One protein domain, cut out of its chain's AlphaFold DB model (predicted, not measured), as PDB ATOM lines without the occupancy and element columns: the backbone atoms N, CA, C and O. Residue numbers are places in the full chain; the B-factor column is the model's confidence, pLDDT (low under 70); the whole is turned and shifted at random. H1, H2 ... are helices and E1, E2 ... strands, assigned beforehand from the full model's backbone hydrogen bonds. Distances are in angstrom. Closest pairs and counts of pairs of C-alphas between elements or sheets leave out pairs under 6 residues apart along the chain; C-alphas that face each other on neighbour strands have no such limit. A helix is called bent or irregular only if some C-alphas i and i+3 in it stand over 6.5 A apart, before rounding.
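What this domain is: This is residues 242 to 321 of the 328 residues of the protein "Hypothetical protein" of Symbiodinium sp. CCMP2592 (UniProt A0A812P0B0). A small head, made of short helix H1 and a three-stranded sheet, sits at one end of long helix H2, whose residues 297 to 321 stick out as an arm. The printed part has 80 residues with H1, E1, E2, E3 and H2 in order, class mixed; E1 - E2 - E3 is a meander, each strand the antiparallel neighbour of the one before. It is extended, radius of gyration of the C-alphas 19.7 A, spanning 63 by 25 by 20 A.

How they stand to each other: H1, residues 249 to 254, is only just at the sheet's level, height 3.8 A. E1, residues 257 to 262, and E2, residues 267 to 272, form a hairpin; N 258 and O 271 are 2.8 A apart, within hydrogen-bond range. E2 and E3, residues 278 to 280, form another, with N 270 and O 279 at 2.8 A. H2, residues 281 to 321, only grazes the sheet with residues 281 to 285. Its residues 288 to 291 alone touch H1, about perpendicular at 78 degrees; the closest C-alphas, Ala 249 and Val 288, are 6.6 A apart. O i to N i+4 pairs are within range throughout H1 and in 35 of 37 in H2.

Where its parts are: H1 begins at C-alpha 249 (226.801, 172.584, 194.937). H2 runs 57.4 A to C-alpha 321 (206.031, 159.953, 153.587), with a kink of 36 degrees near residue 288; it is irregular, C-alphas 283 and 286 being 7.7 A apart.

The domain as a whole: The printed part has no cut, and its links are tight. Confidence is under 70 at residues 242 to 245, 247 to 249 and 264.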
ATOM      1  N   ASN A 242     219.612 168.844 206.258       49.91
ATOM      2  CA  ASN A 242     219.447 168.269 204.935       49.91
ATOM      3  C   ASN A 242     220.513 168.898 204.032       49.91
ATOM      4  O   ASN A 242     220.594 170.131 203.982       49.91
ATOM      5  N   PRO A 243     221.326 168.089 203.330       58.03
ATOM      6  CA  PRO A 243     222.209 168.610 202.305       58.03
ATOM      7  C   PRO A 243     221.322 169.255 201.245       58.03
ATOM      8  O   PRO A 243     220.651 168.579 200.463       58.03
ATOM      9  N   TRP A 244     221.259 170.580 201.281       61.50
ATOM     10  CA  TRP A 244     220.503 171.351 200.316       61.50
ATOM     11  C   TRP A 244     221.186 171.193 198.961       61.50
ATOM     12  O   TRP A 244     222.345 171.572 198.798       61.50
ATOM     13  N   HIS A 245     220.469 170.630 197.987       62.12
ATOM     14  CA  HIS A 245     220.904 170.646 196.594       62.12
ATOM     15  C   HIS A 245     220.644 172.041 196.034       62.12
ATOM     16  O   HIS A 245     219.563 172.340 195.527       62.12
ATOM     17  N   VAL A 246     221.634 172.919 196.164       70.94
ATOM     18  CA  VAL A 246     221.716 174.107 195.317       70.94
ATOM     19  C   VAL A 246     222.351 173.666 194.005       70.94
ATOM     20  O   VAL A 246     223.353 172.958 194.003       70.94
ATOM     21  N   GLU A 247     221.748 174.043 192.883       63.97
ATOM     22  CA  GLU A 247     222.296 173.776 191.553       63.97
ATOM     23  C   GLU A 247     223.708 174.392 191.473       63.97
ATOM     24  O   GLU A 247     223.852 175.597 191.659       63.97
ATOM     25  N   GLY A 248     224.740 173.561 191.279       63.88
ATOM     26  CA  GLY A 248     226.155 173.960 191.374       63.88
ATOM     27  C   GLY A 248     226.867 173.571 192.680       63.88
ATOM     28  O   GLY A 248     228.089 173.646 192.743       63.88
ATOM     29  N   ALA A 249     226.164 173.078 193.707       69.00
ATOM     30  CA  ALA A 249     226.801 172.584 194.937       69.00
ATOM     31  C   ALA A 249     227.661 171.327 194.712       69.00
ATOM     32  O   ALA A 249     228.623 171.085 195.443       69.00
ATOM     33  N   ASP A 250     227.360 170.569 193.660       73.88
ATOM     34  CA  ASP A 250     228.084 169.360 193.246       73.88
ATOM     35  C   ASP A 250     229.544 169.657 192.863       73.88
ATOM     36  O   ASP A 250     230.425 168.806 192.979       73.88
ATOM     37  N   VAL A 251     229.811 170.894 192.445       73.50
ATOM     38  CA  VAL A 251     231.137 171.394 192.062       73.50
ATOM     39  C   VAL A 251     232.045 171.430 193.281       73.50
ATOM     40  O   VAL A 251     233.173 170.945 193.261       73.50
ATOM     41  N   MET A 252     231.504 171.947 194.380       77.81
ATOM     42  CA  MET A 252     232.186 172.004 195.662       77.81
ATOM     43  C   MET A 252     232.265 170.618 196.309       77.81
ATOM     44  O   MET A 252     233.240 170.328 197.002       77.81
ATOM     45  N   ALA A 253     231.322 169.719 195.998       80.62
ATOM     46  CA  ALA A 253     231.378 168.330 196.445       80.62
ATOM     47  C   ALA A 253     232.602 167.578 195.897       80.62
ATOM     48  O   ALA A 253     233.165 166.753 196.621       80.62
ATOM     49  N   ALA A 254     233.054 167.884 194.673       78.25
ATOM     50  CA  ALA A 254     234.292 167.326 194.115       78.25
ATOM     51  C   ALA A 254     235.542 167.771 194.897       78.25
ATOM     52  O   ALA A 254     236.487 167.000 195.045       78.25
ATOM     53  N   SER A 255     235.507 168.982 195.455       79.94
ATOM     54  CA  SER A 255     236.556 169.558 196.302       79.94
ATOM     55  C   SER A 255     236.364 169.248 197.791       79.94
ATOM     56  O   SER A 255     236.955 169.925 198.622       79.94
ATOM     57  N   GLY A 256     235.502 168.286 198.154       86.12
ATOM     58  CA  GLY A 256     235.275 167.865 199.544       86.12
ATOM     59  C   GLY A 256     234.366 168.779 200.379       86.12
ATOM     60  O   GLY A 256     234.111 168.487 201.554       86.12
ATOM     61  N   TRP A 257     233.839 169.855 199.792       86.38
ATOM     62  CA  TRP A 257     232.951 170.819 200.442       86.38
ATOM     63  C   TRP A 257     231.477 170.434 200.275       86.38
ATOM     64  O   TRP A 257     231.028 170.013 199.213       86.38
ATOM     65  N   LYS A 258     230.687 170.601 201.335       88.88
ATOM     66  CA  LYS A 258     229.240 170.365 201.345       88.88
ATOM     67  C   LYS A 258     228.512 171.603 201.833       88.88
ATOM     68  O   LYS A 258     228.917 172.189 202.832       88.88
ATOM     69  N   LEU A 259     227.414 171.959 201.175       86.44
ATOM     70  CA  LEU A 259     226.553 173.045 201.621       86.44
ATOM     71  C   LEU A 259     225.638 172.569 202.752       86.44
ATOM     72  O   LEU A 259     224.928 171.570 202.623       86.44
ATOM     73  N   TRP A 260     225.680 173.286 203.864       86.25
ATOM     74  CA  TRP A 260     224.911 173.031 205.071       86.25
ATOM     75  C   TRP A 260     223.948 174.199 205.289       86.25
ATOM     76  O   TRP A 260     224.312 175.361 205.122       86.25
ATOM     77  N   HIS A 261     222.700 173.882 205.634       80.94
ATOM     78  CA  HIS A 261     221.649 174.859 205.921       80.94
ATOM     79  C   HIS A 261     221.154 174.676 207.350       80.94
ATOM     80  O   HIS A 261     220.658 173.608 207.718       80.94
ATOM     81  N   VAL A 262     221.281 175.719 208.164       81.31
ATOM     82  CA  VAL A 262     220.773 175.703 209.534       81.31
ATOM     83  C   VAL A 262     219.355 176.241 209.528       81.31
ATOM     84  O   VAL A 262     219.118 177.443 209.484       81.31
ATOM     85  N   TYR A 263     218.391 175.326 209.622       71.19
ATOM     86  CA  TYR A 263     216.961 175.643 209.609       71.19
ATOM     87  C   TYR A 263     216.536 176.700 210.634       71.19
ATOM     88  O   TYR A 263     215.579 177.427 210.395       71.19
ATOM     89  N   GLN A 264     217.220 176.777 211.778       68.94
ATOM     90  CA  GLN A 264     216.841 177.693 212.855       68.94
ATOM     91  C   GLN A 264     217.204 179.149 212.560       68.94
ATOM     92  O   GLN A 264     216.453 180.040 212.943       68.94
ATOM     93  N   THR A 265     218.340 179.387 211.904       77.31
ATOM     94  CA  THR A 265     218.837 180.734 211.583       77.31
ATOM     95  C   THR A 265     218.614 181.098 210.119       77.31
ATOM     96  O   THR A 265     218.785 182.247 209.736       77.31
ATOM     97  N   ASN A 266     218.193 180.127 209.301       80.69
ATOM     98  CA  ASN A 266     218.142 180.216 207.845       80.69
ATOM     99  C   ASN A 266     219.506 180.534 207.200       80.69
ATOM    100  O   ASN A 266     219.574 180.906 206.029       80.69
ATOM    101  N   GLU A 267     220.596 180.357 207.946       85.19
ATOM    102  CA  GLU A 267     221.946 180.592 207.457       85.19
ATOM    103  C   GLU A 267     222.452 179.386 206.673       85.19
ATOM    104  O   GLU A 267     222.094 178.226 206.921       85.19
ATOM    105  N   LYS A 268     223.314 179.682 205.708       87.06
ATOM    106  CA  LYS A 268     223.977 178.701 204.860       87.06
ATOM    107  C   LYS A 268     225.477 178.803 205.097       87.06
ATOM    108  O   LYS A 268     226.016 179.900 205.217       87.06
ATOM    109  N   PHE A 269     226.161 177.670 205.138       89.88
ATOM    110  CA  PHE A 269     227.620 177.630 205.184       89.88
ATOM    111  C   PHE A 269     228.148 176.390 204.482       89.88
ATOM    112  O   PHE A 269     227.460 175.381 204.335       89.88
ATOM    113  N   TRP A 270     229.391 176.472 204.049       88.00
ATOM    114  CA  TRP A 270     230.116 175.363 203.461       88.00
ATOM    115  C   TRP A 270     230.895 174.635 204.548       88.00
ATOM    116  O   TRP A 270     231.538 175.264 205.383       88.00
ATOM    117  N   TYR A 271     230.843 173.308 204.535       87.38
ATOM    118  CA  TYR A 271     231.594 172.439 205.434       87.38
ATOM    119  C   TYR A 271     232.489 171.507 204.624       87.38
ATOM    120  O   TYR A 271     232.002 170.751 203.781       87.38
ATOM    121  N   HIS A 272     233.791 171.540 204.887       89.44
ATOM    122  CA  HIS A 272     234.750 170.654 204.245       89.44
ATOM    123  C   HIS A 272     234.924 169.372 205.061       89.44
ATOM    124  O   HIS A 272     235.370 169.409 206.208       89.44
ATOM    125  N   LYS A 273     234.587 168.218 204.473       84.88
ATOM    126  CA  LYS A 273     234.521 166.942 205.208       84.88
ATOM    127  C   LYS A 273     235.878 166.491 205.759       84.88
ATOM    128  O   LYS A 273     235.927 165.926 206.844       84.88
ATOM    129  N   GLU A 274     236.954 166.694 205.005       85.19
ATOM    130  CA  GLU A 274     238.275 166.151 205.353       85.19
ATOM    131  C   GLU A 274     239.050 167.054 206.312       85.19
ATOM    132  O   GLU A 274     239.764 166.566 207.181       85.19
ATOM    133  N   SER A 275     238.887 168.372 206.177       87.12
ATOM    134  CA  SER A 275     239.586 169.341 207.030       87.12
ATOM    135  C   SER A 275     238.752 169.786 208.231       87.12
ATOM    136  O   SER A 275     239.286 170.445 209.118       87.12
ATOM    137  N   GLY A 276     237.446 169.498 208.252       86.88
ATOM    138  CA  GLY A 276     236.519 169.963 209.285       86.88
ATOM    139  C   GLY A 276     236.290 171.478 209.295       86.88
ATOM    140  O   GLY A 276     235.682 171.988 210.232       86.88
ATOM    141  N   HIS A 277     236.782 172.204 208.286       84.75
ATOM    142  CA  HIS A 277     236.649 173.658 208.217       84.75
ATOM    143  C   HIS A 277     235.243 174.059 207.772       84.75
ATOM    144  O   HIS A 277     234.625 173.399 206.930       84.75
ATOM    145  N   THR A 278     234.769 175.178 208.309       89.00
ATOM    146  CA  THR A 278     233.549 175.848 207.868       89.00
ATOM    147  C   THR A 278     233.893 177.171 207.192       89.00
ATOM    148  O   THR A 278     234.862 177.837 207.553       89.00
ATOM    149  N   ALA A 279     233.096 177.557 206.204       87.06
ATOM    150  CA  ALA A 279     233.168 178.865 205.568       87.06
ATOM    151  C   ALA A 279     231.757 179.421 205.388       87.06
ATOM    152  O   ALA A 279     230.828 178.668 205.086       87.06
ATOM    153  N   GLY A 280     231.594 180.732 205.558       86.25
ATOM    154  CA  GLY A 280     230.327 181.398 205.255       86.25
ATOM    155  C   GLY A 280     229.907 181.153 203.803       86.25
ATOM    156  O   GLY A 280     230.755 180.940 202.934       86.25
ATOM    157  N   TYR A 281     228.600 181.166 203.536       85.69
ATOM    158  CA  TYR A 281     228.073 180.983 202.180       85.69
ATOM    159  C   TYR A 281     228.708 181.951 201.173       85.69
ATOM    160  O   TYR A 281     229.107 181.527 200.087       85.69
ATOM    161  N   ASP A 282     228.883 183.208 201.582       85.44
ATOM    162  CA  ASP A 282     229.361 184.303 200.734       85.44
ATOM    163  C   ASP A 282     230.807 184.124 200.259       85.44
ATOM    164  O   ASP A 282     231.180 184.648 199.214       85.44
ATOM    165  N   VAL A 283     231.614 183.338 200.982       85.19
ATOM    166  CA  VAL A 283     233.028 183.097 200.641       85.19
ATOM    167  C   VAL A 283     233.157 182.367 199.304       85.19
ATOM    168  O   VAL A 283     234.052 182.670 198.523       85.19
ATOM    169  N   PHE A 284     232.246 181.431 199.033       80.44
ATOM    170  CA  PHE A 284     232.251 180.616 197.816       80.44
ATOM    171  C   PHE A 284     231.076 180.928 196.883       80.44
ATOM    172  O   PHE A 284     230.960 180.316 195.821       80.44
ATOM    173  N   ALA A 285     230.204 181.870 197.254       78.31
ATOM    174  CA  ALA A 285     229.042 182.236 196.451       78.31
ATOM    175  C   ALA A 285     229.408 182.607 194.998       78.31
ATOM    176  O   ALA A 285     228.786 182.043 194.100       78.31
ATOM    177  N   PRO A 286     230.447 183.425 194.716       81.31
ATOM    178  CA  PRO A 286     230.769 183.807 193.339       81.31
ATOM    179  C   PRO A 286     231.193 182.623 192.459       81.31
ATOM    180  O   PRO A 286     230.800 182.532 191.300       81.31
ATOM    181  N   GLU A 287     231.985 181.700 193.007       75.38
ATOM    182  CA  GLU A 287     232.506 180.536 192.277       75.38
ATOM    183  C   GLU A 287     231.405 179.501 192.023       75.38
ATOM    184  O   GLU A 287     231.270 178.978 190.915       75.38
ATOM    185  N   VAL A 288     230.571 179.253 193.035       74.06
ATOM    186  CA  VAL A 288     229.431 178.335 192.941       74.06
ATOM    187  C   VAL A 288     228.388 178.873 191.966       74.06
ATOM    188  O   VAL A 288     227.859 178.113 191.155       74.06
ATOM    189  N   GLU A 289     228.112 180.178 191.990       78.25
ATOM    190  CA  GLU A 289     227.179 180.814 191.058       78.25
ATOM    191  C   GLU A 289     227.702 180.827 189.621       78.25
ATOM    192  O   GLU A 289     226.932 180.541 188.700       78.25
ATOM    193  N   ALA A 290     228.995 181.098 189.417       77.69
ATOM    194  CA  ALA A 290     229.616 181.060 188.095       77.69
ATOM    195  C   ALA A 290     229.538 179.657 187.473       77.69
ATOM    196  O   ALA A 290     229.147 179.507 186.311       77.69
ATOM    197  N   GLU A 291     229.838 178.612 188.244       73.00
ATOM    198  CA  GLU A 291     229.759 177.246 187.731       73.00
ATOM    199  C   GLU A 291     228.308 176.771 187.566       73.00
ATOM    200  O   GLU A 291     227.979 176.117 186.574       73.00
ATOM    201  N   ALA A 292     227.396 177.171 188.458       72.69
ATOM    202  CA  ALA A 292     225.965 176.954 188.264       72.69
ATOM    203  C   ALA A 292     225.463 177.620 186.970       72.69
ATOM    204  O   ALA A 292     224.680 177.025 186.225       72.69
ATOM    205  N   ALA A 293     225.928 178.835 186.659       77.75
ATOM    206  CA  ALA A 293     225.613 179.517 185.407       77.75
ATOM    207  C   ALA A 293     226.146 178.739 184.193       77.75
ATOM    208  O   ALA A 293     225.390 178.502 183.245       77.75
ATOM    209  N   ARG A 294     227.391 178.248 184.259       80.50
ATOM    210  CA  ARG A 294     227.991 177.404 183.214       80.50
ATOM    211  C   ARG A 294     227.194 176.118 182.985       80.50
ATOM    212  O   ARG A 294     226.912 175.762 181.842       80.50
ATOM    213  N   LEU A 295     226.771 175.443 184.055       73.62
ATOM    214  CA  LEU A 295     225.942 174.235 183.974       73.62
ATOM    215  C   LEU A 295     224.565 174.520 183.363       73.62
ATOM    216  O   LEU A 295     224.092 173.752 182.521       73.62
ATOM    217  N   ARG A 296     223.931 175.645 183.718       79.88
ATOM    218  CA  ARG A 296     222.662 176.070 183.104       79.88
ATOM    219  C   ARG A 296     222.820 176.363 181.617       79.88
ATOM    220  O   ARG A 296     221.943 176.012 180.830       79.88
ATOM    221  N   GLU A 297     223.913 176.998 181.209       88.25
ATOM    222  CA  GLU A 297     224.227 177.219 179.793       88.25
ATOM    223  C   GLU A 297     224.479 175.914 179.044       88.25
ATOM    224  O   GLU A 297     223.876 175.699 177.994       88.25
ATOM    225  N   ALA A 298     225.270 175.004 179.612       84.94
ATOM    226  CA  ALA A 298     225.507 173.687 179.030       84.94
ATOM    227  C   ALA A 298     224.197 172.901 178.857       84.94
ATOM    228  O   ALA A 298     223.957 172.308 177.805       84.94
ATOM    229  N   ARG A 299     223.300 172.947 179.850       86.19
ATOM    230  CA  ARG A 299     221.985 172.296 179.780       86.19
ATOM    231  C   ARG A 299     221.076 172.938 178.733       86.19
ATOM    232  O   ARG A 299     220.404 172.222 177.995       86.19
ATOM    233  N   ARG A 300     221.084 174.271 178.619       90.81
ATOM    234  CA  ARG A 300     220.381 174.989 177.539       90.81
ATOM    235  C   ARG A 300     220.910 174.583 176.164       90.81
ATOM    236  O   ARG A 300     220.110 174.273 175.287       90.81
ATOM    237  N   ALA A 301     222.229 174.515 175.993       93.69
ATOM    238  CA  ALA A 301     222.850 174.075 174.746       93.69
ATOM    239  C   ALA A 301     222.486 172.620 174.402       93.69
ATOM    240  O   ALA A 301     222.148 172.327 173.257       93.69
ATOM    241  N   ALA A 302     222.482 171.722 175.393       92.38
ATOM    242  CA  ALA A 302     222.071 170.331 175.212       92.38
ATOM    243  C   ALA A 302     220.595 170.206 174.800       92.38
ATOM    244  O   ALA A 302     220.279 169.438 173.893       92.38
ATOM    245  N   ASN A 303     219.702 170.993 175.409       90.56
ATOM    246  CA  ASN A 303     218.287 171.016 175.036       90.56
ATOM    247  C   ASN A 303     218.090 171.533 173.604       90.56
ATOM    248  O   ASN A 303     217.387 170.900 172.825       90.56
ATOM    249  N   LEU A 304     218.778 172.614 173.216       95.38
ATOM    250  CA  LEU A 304     218.736 173.127 171.841       95.38
ATOM    251  C   LEU A 304     219.261 172.104 170.825       95.38
ATOM    252  O   LEU A 304     218.694 171.962 169.743       95.38
ATOM    253  N   ALA A 305     220.320 171.365 171.167       95.38
ATOM    254  CA  ALA A 305     220.834 170.289 170.328       95.38
ATOM    255  C   ALA A 305     219.829 169.131 170.198       95.38
ATOM    256  O   ALA A 305     219.647 168.595 169.103       95.38
ATOM    257  N   ALA A 306     219.143 168.770 171.288       95.06
ATOM    258  CA  ALA A 306     218.092 167.756 171.275       95.06
ATOM    259  C   ALA A 306     216.883 168.192 170.427       95.06
ATOM    260  O   ALA A 306     216.391 167.407 169.615       95.06
ATOM    261  N   ASP A 307     216.459 169.451 170.544       95.06
ATOM    262  CA  ASP A 307     215.371 170.024 169.745       95.06
ATOM    263  C   ASP A 307     215.736 170.078 168.256       95.06
ATOM    264  O   ASP A 307     214.923 169.720 167.398       95.06
ATOM    265  N   ALA A 308     216.978 170.448 167.928       96.25
ATOM    266  CA  ALA A 308     217.482 170.427 166.556       96.25
ATOM    267  C   ALA A 308     217.494 169.002 165.973       96.25
ATOM    268  O   ALA A 308     217.021 168.787 164.853       96.25
ATOM    269  N   ALA A 309     217.958 168.013 166.742       96.88
ATOM    270  CA  ALA A 309     217.943 166.609 166.334       96.88
ATOM    271  C   ALA A 309     216.508 166.083 166.134       96.88
ATOM    272  O   ALA A 309     216.226 165.374 165.162       96.88
ATOM    273  N   ALA A 310     215.575 166.469 167.009       96.44
ATOM    274  CA  ALA A 310     214.162 166.123 166.882       96.44
ATOM    275  C   ALA A 310     213.523 166.763 165.636       96.44
ATOM    276  O   ALA A 310     212.761 166.105 164.917       96.44
ATOM    277  N   ALA A 311     213.861 168.020 165.333       96.62
ATOM    278  CA  ALA A 311     213.411 168.709 164.127       96.62
ATOM    279  C   ALA A 311     213.935 168.029 162.849       96.62
ATOM    280  O   ALA A 311     213.161 167.797 161.914       96.62
ATOM    281  N   GLU A 312     215.212 167.632 162.822       97.62
ATOM    282  CA  GLU A 312     215.803 166.905 161.693       97.62
ATOM    283  C   GLU A 312     215.138 165.534 161.489       97.62
ATOM    284  O   GLU A 312     214.789 165.163 160.362       97.62
ATOM    285  N   ALA A 313     214.887 164.794 162.573       97.19
ATOM    286  CA  ALA A 313     214.178 163.518 162.518       97.19
ATOM    287  C   ALA A 313     212.756 163.681 161.951       97.19
ATOM    288  O   ALA A 313     212.332 162.907 161.083       97.19
ATOM    289  N   LYS A 314     212.036 164.730 162.371       96.56
ATOM    290  CA  LYS A 314     210.698 165.055 161.859       96.56
ATOM    291  C   LYS A 314     210.725 165.425 160.372       96.56
ATOM    292  O   LYS A 314     209.862 164.969 159.618       96.56
ATOM    293  N   ALA A 315     211.731 166.178 159.924       96.00
ATOM    294  CA  ALA A 315     211.918 166.515 158.510       96.00
ATOM    295  C   ALA A 315     212.201 165.268 157.649       96.00
ATOM    296  O   ALA A 315     211.582 165.080 156.596       96.00
ATOM    297  N   LYS A 316     213.071 164.362 158.123       96.38
ATOM    298  CA  LYS A 316     213.345 163.078 157.452       96.38
ATOM    299  C   LYS A 316     212.079 162.229 157.332       96.38
ATOM    300  O   LYS A 316     211.776 161.754 156.234       96.38
ATOM    301  N   ALA A 317     211.296 162.104 158.405       95.19
ATOM    302  CA  ALA A 317     210.031 161.365 158.396       95.19
ATOM    303  C   ALA A 317     209.010 161.949 157.400       95.19
ATOM    304  O   ALA A 317     208.389 161.200 156.640       95.19
ATOM    305  N   ALA A 318     208.882 163.279 157.341       94.12
ATOM    306  CA  ALA A 318     207.997 163.951 156.389       94.12
ATOM    307  C   ALA A 318     208.388 163.652 154.930       94.12
ATOM    308  O   ALA A 318     207.530 163.285 154.124       94.12
ATOM    309  N   SER A 319     209.687 163.721 154.605       91.81
ATOM    310  CA  SER A 319     210.193 163.452 153.250       91.81
ATOM    311  C   SER A 319     209.984 161.996 152.798       91.81
ATOM    312  O   SER A 319     209.651 161.734 151.636       91.81
ATOM    313  N   ALA A 320     210.107 161.036 153.722       91.88
ATOM    314  CA  ALA A 320     209.865 159.622 153.450       91.88
ATOM    315  C   ALA A 320     208.381 159.344 153.145       91.88
ATOM    316  O   ALA A 320     208.063 158.560 152.244       91.88
ATOM    317  N   GLY A 321     207.469 160.030 153.844       88.56
ATOM    318  CA  GLY A 321     206.031 159.953 153.587       88.56
ATOM    319  C   GLY A 321     205.643 160.449 152.190       88.56
ATOM    320  O   GLY A 321     204.805 159.836 151.525       88.56
TER     321      GLY A 321